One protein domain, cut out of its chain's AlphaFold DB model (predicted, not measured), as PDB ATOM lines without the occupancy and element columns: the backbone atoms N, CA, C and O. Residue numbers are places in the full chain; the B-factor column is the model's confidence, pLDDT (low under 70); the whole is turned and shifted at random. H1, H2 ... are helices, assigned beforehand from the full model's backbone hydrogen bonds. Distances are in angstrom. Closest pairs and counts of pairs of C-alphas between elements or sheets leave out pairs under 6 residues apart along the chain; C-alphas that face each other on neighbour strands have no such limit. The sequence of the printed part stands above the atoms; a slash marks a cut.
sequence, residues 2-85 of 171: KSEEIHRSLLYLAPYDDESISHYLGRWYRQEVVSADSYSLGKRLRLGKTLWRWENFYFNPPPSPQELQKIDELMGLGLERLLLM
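What this domain is: This is residues 2 to 85 of the 171 residues of an uncharacterized protein of Flavobacterium sp. CLA17 (UniProt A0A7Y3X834). Five of the six short helices make two groups set side by side, H2 with the helical hairpin H3 and H4, and H5 with the small H6, while H1 is in neither group. H1 lies at one end of the domain, where its last residues make a corner with the end of H5. The printed part has 84 residues, with H1 to H6 in order along the chain and no named strand; the class is all helix, the named elements being helices alone. It is compact, with a radius of gyration of the C-alphas of 12.1 A and spans of 38 by 29 by 22 A.

How they stand to each other: Start at H1, residues 2 to 11, which touches H5, residues 65 to 75, only at their ends: the closest C-alphas, of Leu 11 and Met 75, are 5.9 A apart, and the lines are about perpendicular at 83 degrees. Next find H2, residues 21 to 29; it touches H4, residues 50 to 55, about perpendicular at 80 degrees, with the closest C-alphas, of Ser 22 and Glu 55, 4.0 A apart. H3, residues 38 to 44, forms a hairpin with H4, a shallow tilt of 22 degrees, opposite ways; their closest C-alphas, of Ser 38 and Leu 51, are 5.4 A apart. H6, residues 79 to 83, touches H5, with the closest C-alphas, of Leu 68 and Leu 79, 6.5 A apart. Between the groups, H2 and H5 are only just apart, at 8.4 A between closest C-alphas. Every O i to N i+4 pair is within hydrogen-bond range in H1, H2, H3, H4 and H6; in H5 it is 6 of 7.

Where its parts are: Find C-alpha 2 at (51.596, 31.564, 67.416); from there H1 runs 14.5 A to C-alpha 11. H2 spans 12.0 A, H3 9.9 A and H4 8.8 A. H5, the longest, runs 14.9 A from C-alpha 65 at (43.957, 13.840, 48.902). H6, 6.2 A long, ends at C-alpha 83, (38.400, 20.896, 45.219).

The domain as a whole: The C-alphas farthest apart, of Lys 2 and Asn 60, are 38.0 A apart. The printed part has no cut and no long link. Look for pLDDT under 70 at residues 2 to 8; the mean of the printed part is 89.5.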
ATOM      1  N   LYS A   2      51.839  30.144  67.793       60.78
ATOM      2  CA  LYS A   2      51.596  31.564  67.416       60.78
ATOM      3  C   LYS A   2      52.323  32.022  66.135       60.78
ATOM      4  O   LYS A   2      51.777  32.794  65.362       60.78
ATOM      5  N   SER A   3      53.535  31.525  65.882       61.72
ATOM      6  CA  SER A   3      54.310  31.834  64.668       61.72
ATOM      7  C   SER A   3      53.781  31.142  63.406       61.72
ATOM      8  O   SER A   3      53.770  31.747  62.340       61.72
ATOM      9  N   GLU A   4      53.320  29.894  63.520       61.97
ATOM     10  CA  GLU A   4      52.733  29.128  62.409       61.97
ATOM     11  C   GLU A   4      51.370  29.687  61.996       61.97
ATOM     12  O   GLU A   4      51.063  29.748  60.811       61.97
ATOM     13  N   GLU A   5      50.578  30.141  62.964       63.09
ATOM     14  CA  GLU A   5      49.279  30.772  62.732       63.09
ATOM     15  C   GLU A   5      49.431  32.136  62.040       63.09
ATOM     16  O   GLU A   5      48.752  32.409  61.051       63.09
ATOM     17  N   ILE A   6      50.409  32.946  62.466       63.91
ATOM     18  CA  ILE A   6      50.778  34.198  61.787       63.91
ATOM     19  C   ILE A   6      51.295  33.917  60.368       63.91
ATOM     20  O   ILE A   6      50.891  34.591  59.426       63.91
ATOM     21  N   HIS A   7      52.151  32.908  60.183       64.62
ATOM     22  CA  HIS A   7      52.679  32.564  58.862       64.62
ATOM     23  C   HIS A   7      51.580  32.081  57.905       64.62
ATOM     24  O   HIS A   7      51.527  32.533  56.764       64.62
ATOM     25  N   ARG A   8      50.654  31.236  58.375       69.62
ATOM     26  CA  ARG A   8      49.477  30.824  57.594       69.62
ATOM     27  C   ARG A   8      48.581  32.005  57.241       69.62
ATOM     28  O   ARG A   8      48.144  32.098  56.102       69.62
ATOM     29  N   SER A   9      48.368  32.937  58.170       72.94
ATOM     30  CA  SER A   9      47.601  34.156  57.893       72.94
ATOM     31  C   SER A   9      48.254  35.043  56.832       72.94
ATOM     32  O   SER A   9      47.533  35.713  56.101       72.94
ATOM     33  N   LEU A  10      49.588  35.068  56.743       80.69
ATOM     34  CA  LEU A  10      50.301  35.820  55.708       80.69
ATOM     35  C   LEU A  10      50.193  35.145  54.337       80.69
ATOM     36  O   LEU A  10      50.114  35.830  53.325       80.69
ATOM     37  N   LEU A  11      50.195  33.811  54.296       87.69
ATOM     38  CA  LEU A  11      50.087  33.045  53.053       87.69
ATOM     39  C   LEU A  11      48.646  32.912  52.546       87.69
ATOM     40  O   LEU A  11      48.449  32.595  51.370       87.69
ATOM     41  N   TYR A  12      47.650  33.129  53.403       92.00
ATOM     42  CA  TYR A  12      46.245  33.038  53.034       92.00
ATOM     43  C   TYR A  12      45.879  34.075  51.968       92.00
ATOM     44  O   TYR A  12      46.108  35.272  52.129       92.00
ATOM     45  N   LEU A  13      45.235  33.612  50.898       94.38
ATOM     46  CA  LEU A  13      44.663  34.462  49.863       94.38
ATOM     47  C   LEU A  13      43.202  34.079  49.666       94.38
ATOM     48  O   LEU A  13      42.898  32.933  49.353       94.38
ATOM     49  N   ALA A  14      42.297  35.049  49.783       94.50
ATOM     50  CA  ALA A  14      40.883  34.795  49.543       94.50
ATOM     51  C   ALA A  14      40.639  34.388  48.065       94.50
ATOM     52  O   ALA A  14      40.980  35.158  47.147       94.50
ATOM     53  N   PRO A  15      40.062  33.196  47.810       95.88
ATOM     54  CA  PRO A  15      39.711  32.752  46.463       95.88
ATOM     55  C   PRO A  15      38.379  33.355  46.005       95.88
ATOM     56  O   PRO A  15      37.454  33.471  46.809       95.88
ATOM     57  N   TYR A  16      38.225  33.646  44.710       95.38
ATOM     58  CA  TYR A  16      36.903  34.009  44.170       95.38
ATOM     59  C   TYR A  16      36.020  32.771  44.000       95.38
ATOM     60  O   TYR A  16      36.532  31.689  43.714       95.38
ATOM     61  N   ASP A  17      34.702  32.911  44.160       90.75
ATOM     62  CA  ASP A  17      33.735  31.802  44.266       90.75
ATOM     63  C   ASP A  17      33.948  30.661  43.263       90.75
ATOM     64  O   ASP A  17      34.077  29.509  43.666       90.75
ATOM     65  N   ASP A  18      34.065  30.972  41.974       93.25
ATOM     66  CA  ASP A  18      34.222  30.010  40.877       93.25
ATOM     67  C   ASP A  18      35.600  30.084  40.189       93.25
ATOM     68  O   ASP A  18      35.748  29.712  39.019       93.25
ATOM     69  N   GLU A  19      36.618  30.576  40.900       96.75
ATOM     70  CA  GLU A  19      37.991  30.695  40.403       96.75
ATOM     71  C   GLU A  19      38.603  29.340  40.040       96.75
ATOM     72  O   GLU A  19      38.488  28.360  40.773       96.75
ATOM     73  N   SER A  20      39.302  29.282  38.906       97.06
ATOM     74  CA  SER A  20      40.059  28.087  38.546       97.06
ATOM     75  C   SER A  20      41.357  27.972  39.344       97.06
ATOM     76  O   SER A  20      42.046  28.966  39.590       97.06
ATOM     77  N   ILE A  21      41.767  26.737  39.644       97.06
ATOM     78  CA  ILE A  21      42.998  26.470  40.403       97.06
ATOM     79  C   ILE A  21      44.235  27.070  39.724       97.06
ATOM     80  O   ILE A  21      45.116  27.603  40.392       97.06
ATOM     81  N   SER A  22      44.283  27.058  38.388       97.25
ATOM     82  CA  SER A  22      45.371  27.674  37.623       97.25
ATOM     83  C   SER A  22      45.499  29.171  37.925       97.25
ATOM     84  O   SER A  22      46.596  29.662  38.191       97.25
ATOM     85  N   HIS A  23      44.384  29.901  37.935       96.88
ATOM     86  CA  HIS A  23      44.403  31.339  38.184       96.88
ATOM     87  C   HIS A  23      44.731  31.664  39.638       96.88
ATOM     88  O   HIS A  23      45.585  32.519  39.899       96.88
ATOM     89  N   TYR A  24      44.106  30.935  40.566       96.75
ATOM     90  CA  TYR A  24      44.355  31.078  41.993       96.75
ATOM     91  C   TYR A  24      45.840  30.873  42.322       96.75
ATOM     92  O   TYR A  24      46.450  31.744  42.939       96.75
ATOM     93  N   LEU A  25      46.455  29.787  41.830       95.88
ATOM     94  CA  LEU A  25      47.887  29.516  42.017       95.88
ATOM     95  C   LEU A  25      48.753  30.669  41.518       95.88
ATOM     96  O   LEU A  25      49.657  31.104  42.225       95.88
ATOM     97  N   GLY A  26      48.443  31.212  40.339       94.62
ATOM     98  CA  GLY A  26      49.139  32.383  39.821       94.62
ATOM     99  C   GLY A  26      49.092  33.558  40.798       94.62
ATOM    100  O   GLY A  26      50.134  34.127  41.125       94.62
ATOM    101  N   ARG A  27      47.896  33.935  41.270       93.88
ATOM    102  CA  ARG A  27      47.745  35.040  42.235       93.88
ATOM    103  C   ARG A  27      48.491  34.752  43.531       93.88
ATOM    104  O   ARG A  27      49.165  35.640  44.042       93.88
ATOM    105  N   TRP A  28      48.396  33.521  44.018       94.75
ATOM    106  CA  TRP A  28      49.022  33.095  45.257       94.75
ATOM    107  C   TRP A  28      50.553  33.159  45.179       94.75
ATOM    108  O   TRP A  28      51.165  33.765  46.052       94.75
ATOM    109  N   TYR A  29      51.174  32.660  44.103       92.56
ATOM    110  CA  TYR A  29      52.630  32.741  43.896       92.56
ATOM    111  C   TYR A  29      53.176  34.168  43.871       92.56
ATOM    112  O   TYR A  29      54.319  34.399  44.260       92.56
ATOM    113  N   ARG A  30      52.366  35.126  43.412       89.56
ATOM    114  CA  ARG A  30      52.754  36.537  43.310       89.56
ATOM    115  C   ARG A  30      52.668  37.306  44.621       89.56
ATOM    116  O   ARG A  30      53.102  38.452  44.654       89.56
ATOM    117  N   GLN A  31      52.113  36.719  45.678       88.94
ATOM    118  CA  GLN A  31      52.185  37.346  46.990       88.94
ATOM    119  C   GLN A  31      53.654  37.469  47.397       88.94
ATOM    120  O   GLN A  31      54.397  36.487  47.341       88.94
ATOM    121  N   GLU A  32      54.070  38.663  47.823       78.44
ATOM    122  CA  GLU A  32      55.470  38.949  48.177       78.44
ATOM    123  C   GLU A  32      56.022  37.952  49.208       78.44
ATOM    124  O   GLU A  32      57.175  37.536  49.131       78.44
ATOM    125  N   VAL A  33      55.164  37.503  50.125       76.75
ATOM    126  CA  VAL A  33      55.479  36.527  51.177       76.75
ATOM    127  C   VAL A  33      55.656  35.087  50.683       76.75
ATOM    128  O   VAL A  33      56.280  34.285  51.374       76.75
ATOM    129  N   VAL A  34      55.112  34.732  49.514       78.56
ATOM    130  CA  VAL A  34      55.244  33.385  48.938       78.56
ATOM    131  C   VAL A  34      56.570  33.255  48.197       78.56
ATOM    132  O   VAL A  34      57.273  32.265  48.406       78.56
ATOM    133  N   SER A  35      56.896  34.244  47.351       76.56
ATOM    134  CA  SER A  35      58.134  34.341  46.554       76.56
ATOM    135  C   SER A  35      58.626  32.985  46.014       76.56
ATOM    136  O   SER A  35      59.749  32.545  46.269       76.56
ATOM    137  N   ALA A  36      57.742  32.265  45.316       80.75
ATOM    138  CA  ALA A  36      58.001  30.924  44.796       80.75
ATOM    139  C   ALA A  36      57.324  30.710  43.436       80.75
ATOM    140  O   ALA A  36      56.355  31.385  43.096       80.75
ATOM    141  N   ASP A  37      57.811  29.723  42.691       87.62
ATOM    142  CA  ASP A  37      57.180  29.213  41.473       87.62
ATOM    143  C   ASP A  37      56.720  27.755  41.658       87.62
ATOM    144  O   ASP A  37      57.043  27.085  42.647       87.62
ATOM    145  N   SER A  38      55.956  27.234  40.696       88.81
ATOM    146  CA  SER A  38      55.423  25.870  40.776       88.81
ATOM    147  C   SER A  38      56.505  24.789  40.827       88.81
ATOM    148  O   SER A  38      56.287  23.730  41.421       88.81
ATOM    149  N   TYR A  39      57.688  25.049  40.263       89.44
ATOM    150  CA  TYR A  39      58.811  24.116  40.264       89.44
ATOM    151  C   TYR A  39      59.498  24.041  41.635       89.44
ATOM    152  O   TYR A  39      59.630  22.960  42.217       89.44
ATOM    153  N   SER A  40      59.917  25.186  42.171       88.62
ATOM    154  CA  SER A  40      60.566  25.325  43.477       88.62
ATOM    155  C   SER A  40      59.655  24.841  44.603       88.62
ATOM    156  O   SER A  40      60.092  24.043  45.443       88.62
ATOM    157  N   LEU A  41      58.369  25.211  44.578       90.31
ATOM    158  CA  LEU A  41      57.397  24.723  45.549       90.31
ATOM    159  C   LEU A  41      57.134  23.224  45.392       90.31
ATOM    160  O   LEU A  41      57.124  22.490  46.384       90.31
ATOM    161  N   GLY A  42      56.972  22.751  44.154       91.44
ATOM    162  CA  GLY A  42      56.751  21.337  43.859       91.44
ATOM    163  C   GLY A  42      57.894  20.456  44.365       91.44
ATOM    164  O   GLY A  42      57.657  19.390  44.941       91.44
ATOM    165  N   LYS A  43      59.141  20.928  44.243       91.31
ATOM    166  CA  LYS A  43      60.323  20.274  44.816       91.31
ATOM    167  C   LYS A  43      60.281  20.274  46.347       91.31
ATOM    168  O   LYS A  43      60.460  19.215  46.948       91.31
ATOM    169  N   ARG A  44      59.998  21.424  46.975       90.50
ATOM    170  CA  ARG A  44      59.941  21.578  48.441       90.50
ATOM    171  C   ARG A  44      58.904  20.658  49.091       90.50
ATOM    172  O   ARG A  44      59.195  20.032  50.102       90.50
ATOM    173  N   LEU A  45      57.726  20.526  48.482       91.19
ATOM    174  CA  LEU A  45      56.618  19.709  48.997       91.19
ATOM    175  C   LEU A  45      56.655  18.242  48.545       91.19
ATOM    176  O   LEU A  45      55.760  17.458  48.882       91.19
ATOM    177  N   ARG A  46      57.675  17.843  47.772       93.75
ATOM    178  CA  ARG A  46      57.750  16.514  47.137       93.75
ATOM    179  C   ARG A  46      56.484  16.204  46.321       93.75
ATOM    180  O   ARG A  46      55.917  15.122  46.433       93.75
ATOM    181  N   LEU A  47      56.024  17.190  45.553       93.06
ATOM    182  CA  LEU A  47      54.898  17.117  44.614       93.06
ATOM    183  C   LEU A  47      55.372  16.997  43.155       93.06
ATOM    184  O   LEU A  47      54.569  16.828  42.242       93.06
ATOM    185  N   GLY A  48      56.680  17.110  42.901       91.12
ATOM    186  CA  GLY A  48      57.237  16.997  41.554       91.12
ATOM    187  C   GLY A  48      56.607  18.012  40.595       91.12
ATOM    188  O   GLY A  48      56.665  19.214  40.838       91.12
ATOM    189  N   LYS A  49      55.999  17.524  39.506       94.00
ATOM    190  CA  LYS A  49      55.351  18.355  38.472       94.00
ATOM    191  C   LYS A  49      53.860  18.616  38.725       94.00
ATOM    192  O   LYS A  49      53.212  19.208  37.864       94.00
ATOM    193  N   THR A  50      53.296  18.177  39.850       95.50
ATOM    194  CA  THR A  50      51.850  18.275  40.115       95.50
ATOM    195  C   THR A  50      51.338  19.714  40.029       95.50
ATOM    196  O   THR A  50      50.356  19.964  39.336       95.50
ATOM    197  N   LEU A  51      52.044  20.686  40.613       95.00
ATOM    198  CA  LEU A  51      51.622  22.094  40.566       95.00
ATOM    199  C   LEU A  51      51.649  22.669  39.151       95.00
ATOM    200  O   LEU A  51      50.676  23.280  38.721       95.00
ATOM    201  N   TRP A  52      52.707  22.382  38.392       95.44
ATOM    202  CA  TRP A  52      52.779  22.754  36.978       95.44
ATOM    203  C   TRP A  52      51.623  22.151  36.168       95.44
ATOM    204  O   TRP A  52      51.043  22.807  35.302       95.44
ATOM    205  N   ARG A  53      51.239  20.902  36.458       95.81
ATOM    206  CA  ARG A  53      50.089  20.258  35.813       95.81
ATOM    207  C   ARG A  53      48.789  20.992  36.137       95.81
ATOM    208  O   ARG A  53      47.999  21.217  35.227       95.81
ATOM    209  N   TRP A  54      48.582  21.402  37.386       96.25
ATOM    210  CA  TRP A  54      47.384  22.143  37.789       96.25
ATOM    211  C   TRP A  54      47.304  23.529  37.139       96.25
ATOM    212  O   TRP A  54      46.247  23.903  36.630       96.25
ATOM    213  N   GLU A  55      48.427  24.248  37.040       96.06
ATOM    214  CA  GLU A  55      48.520  25.518  36.301       96.06
ATOM    215  C   GLU A  55      48.128  25.375  34.823       96.06
ATOM    216  O   GLU A  55      47.582  26.303  34.227       96.06
ATOM    217  N   ASN A  56      48.384  24.209  34.229       96.00
ATOM    218  CA  ASN A  56      48.115  23.926  32.820       96.00
ATOM    219  C   ASN A  56      46.816  23.133  32.586       96.00
ATOM    220  O   ASN A  56      46.585  22.675  31.468       96.00
ATOM    221  N   PHE A  57      45.973  22.962  33.612       95.88
ATOM    222  CA  PHE A  57      44.742  22.162  33.551       95.88
ATOM    223  C   PHE A  57      44.952  20.690  33.143       95.88
ATOM    224  O   PHE A  57      44.081  20.055  32.553       95.88
ATOM    225  N   TYR A  58      46.109  20.113  33.470       94.44
ATOM    226  CA  TYR A  58      46.423  18.704  33.229       94.44
ATOM    227  C   TYR A  58      46.089  17.838  34.447       94.44
ATOM    228  O   TYR A  58      46.966  17.369  35.176       94.44
ATOM    229  N   PHE A  59      44.800  17.577  34.641       92.25
ATOM    230  CA  PHE A  59      44.265  16.851  35.799       92.25
ATOM    231  C   PHE A  59      44.220  15.322  35.639       92.25
ATOM    232  O   PHE A  59      43.434  14.675  36.313       92.25
ATOM    233  N   ASN A  60      45.036  14.726  34.762       89.38
ATOM    234  CA  ASN A  60      45.185  13.267  34.682       89.38
ATOM    235  C   ASN A  60      46.610  12.839  35.092       89.38
ATOM    236  O   ASN A  60      47.554  13.202  34.380       89.38
ATOM    237  N   PRO A  61      46.799  12.129  36.226       90.44
ATOM    238  CA  PRO A  61      45.774  11.715  37.200       90.44
ATOM    239  C   PRO A  61      45.133  12.894  37.962       90.44
ATOM    240  O   PRO A  61      45.775  13.949  38.068       90.44
ATOM    241  N   PRO A  62      43.900  12.733  38.486       90.62
ATOM    242  CA  PRO A  62      43.242  13.750  39.310       90.62
ATOM    243  C   PRO A  62      44.057  14.051  40.576       90.62
ATOM    244  O   PRO A  62      44.879  13.221  40.975       90.62
ATOM    245  N   PRO A  63      43.867  15.228  41.206       92.75
ATOM    246  CA  PRO A  63      44.575  15.563  42.438       92.75
ATOM    247  C   PRO A  63      44.240  14.550  43.541       92.75
ATOM    248  O   PRO A  63      43.072  14.296  43.834       92.75
ATOM    249  N   SER A  64      45.266  13.969  44.159       93.44
ATOM    250  CA  SER A  64      45.091  13.061  45.296       93.44
ATOM    251  C   SER A  64      44.832  13.830  46.600       93.44
ATOM    252  O   SER A  64      45.305  14.963  46.750       93.44
ATOM    253  N   PRO A  65      44.158  13.218  47.594       93.19
ATOM    254  CA  PRO A  65      43.957  13.840  48.902       93.19
ATOM    255  C   PRO A  65      45.264  14.302  49.563       93.19
ATOM    256  O   PRO A  65      45.312  15.381  50.144       93.19
ATOM    257  N   GLN A  66      46.348  13.531  49.421       94.56
ATOM    258  CA  GLN A  66      47.651  13.869  49.998       94.56
ATOM    259  C   GLN A  66      48.302  15.074  49.305       94.56
ATOM    260  O   GLN A  66      48.968  15.875  49.960       94.56
ATOM    261  N   GLU A  67      48.135  15.219  47.985       95.25
ATOM    262  CA  GLU A  67      48.618  16.399  47.259       95.25
ATOM    263  C   GLU A  67      47.845  17.657  47.667       95.25
ATOM    264  O   GLU A  67      48.459  18.701  47.885       95.25
ATOM    265  N   LEU A  68      46.520  17.546  47.809       95.50
ATOM    266  CA  LEU A  68      45.663  18.647  48.248       95.50
ATOM    267  C   LEU A  68      45.992  19.072  49.682       95.50
ATOM    268  O   LEU A  68      46.164  20.262  49.923       95.50
ATOM    269  N   GLN A  69      46.172  18.121  50.602       95.56
ATOM    270  CA  GLN A  69      46.515  18.403  51.999       95.56
ATOM    271  C   GLN A  69      47.826  19.181  52.138       95.56
ATOM    272  O   GLN A  69      47.868  20.193  52.832       95.56
ATOM    273  N   LYS A  70      48.882  18.774  51.424       94.69
ATOM    274  CA  LYS A  70      50.175  19.482  51.447       94.69
ATOM    275  C   LYS A  70      50.070  20.941  51.009       94.69
ATOM    276  O   LYS A  70      50.852  21.778  51.451       94.69
ATOM    277  N   ILE A  71      49.163  21.228  50.080       93.81
ATOM    278  CA  ILE A  71      48.947  22.579  49.567       93.81
ATOM    279  C   ILE A  71      48.031  23.373  50.494       93.81
ATOM    280  O   ILE A  71      48.310  24.539  50.776       93.81
ATOM    281  N   ASP A  72      47.003  22.734  51.041       94.06
ATOM    282  CA  ASP A  72      46.095  23.349  52.002       94.06
ATOM    283  C   ASP A  72      46.791  23.761  53.303       94.06
ATOM    284  O   ASP A  72      46.526  24.830  53.838       94.06
ATOM    285  N   GLU A  73      47.767  22.983  53.776       92.06
ATOM    286  CA  GLU A  73      48.570  23.327  54.958       92.06
ATOM    287  C   GLU A  73      49.311  24.670  54.832       92.06
ATOM    288  O   GLU A  73      49.630  25.286  55.856       92.06
ATOM    289  N   LEU A  74      49.575  25.114  53.597       90.62
ATOM    290  CA  LEU A  74      50.171  26.415  53.292       90.62
ATOM    291  C   LEU A  74      49.119  27.494  53.035       90.62
ATOM    292  O   LEU A  74      49.301  28.628  53.469       90.62
ATOM    293  N   MET A  75      48.060  27.166  52.292       92.25
ATOM    294  CA  MET A  75      47.077  28.145  51.818       92.25
ATOM    295  C   MET A  75      45.953  28.411  52.821       92.25
ATOM    296  O   MET A  75      45.351  29.478  52.771       92.25
ATOM    297  N   GLY A  76      45.662  27.458  53.709       92.50
ATOM    298  CA  GLY A  76      44.614  27.553  54.722       92.50
ATOM    299  C   GLY A  76      43.208  27.718  54.139       92.50
ATOM    300  O   GLY A  76      42.423  28.494  54.677       92.50
ATOM    301  N   LEU A  77      42.897  27.052  53.025       92.81
ATOM    302  CA  LEU A  77      41.614  27.200  52.324       92.81
ATOM    303  C   LEU A  77      40.558  26.183  52.768       92.81
ATOM    304  O   LEU A  77      39.364  26.446  52.640       92.81
ATOM    305  N   GLY A  78      40.998  25.025  53.246       93.38
ATOM    306  CA  GLY A  78      40.200  23.818  53.381       93.38
ATOM    307  C   GLY A  78      40.168  22.999  52.085       93.38
ATOM    308  O   GLY A  78      40.046  23.530  50.974       93.38
ATOM    309  N   LEU A  79      40.215  21.672  52.229       93.69
ATOM    310  CA  LEU A  79      40.197  20.726  51.104       93.69
ATOM    311  C   LEU A  79      38.957  20.866  50.217       93.69
ATOM    312  O   LEU A  79      39.074  20.828  48.993       93.69
ATOM    313  N   GLU A  80      37.781  21.058  50.818       92.25
ATOM    314  CA  GLU A  80      36.528  21.243  50.079       92.25
ATOM    315  C   GLU A  80      36.608  22.464  49.164       92.25
ATOM    316  O   GLU A  80      36.264  22.393  47.983       92.25
ATOM    317  N   ARG A  81      37.150  23.573  49.677       93.25
ATOM    318  CA  ARG A  81      37.295  24.802  48.904       93.25
ATOM    319  C   ARG A  81      38.287  24.643  47.759       93.25
ATOM    320  O   ARG A  81      38.011  25.116  46.659       93.25
ATOM    321  N   LEU A  82      39.418  23.982  48.002       93.88
ATOM    322  CA  LEU A  82      40.403  23.679  46.962       93.88
ATOM    323  C   LEU A  82      39.801  22.828  45.844       93.88
ATOM    324  O   LEU A  82      40.010  23.136  44.673       93.88
ATOM    325  N   LEU A  83      39.032  21.792  46.189       92.81
ATOM    326  CA  LEU A  83      38.400  20.896  45.219       92.81
ATOM    327  C   LEU A  83      37.452  21.630  44.265       92.81
ATOM    328  O   LEU A  83      37.434  21.312  43.079       92.81
ATOM    329  N   LEU A  84      36.734  22.652  44.742       92.56
ATOM    330  CA  LEU A  84      35.840  23.468  43.909       92.56
ATOM    331  C   LEU A  84      36.565  24.260  42.805       92.56
ATOM    332  O   LEU A  84      35.922  24.710  41.861       92.56
ATOM    333  N   MET A  85      37.887  24.430  42.901       95.50
ATOM    334  CA  MET A  85      38.690  25.127  41.886       95.50
ATOM    335  C   MET A  85      39.174  24.203  40.754       95.50
ATOM    336  O   MET A  85      39.748  24.677  39.766       95.50
TER     337      MET A  85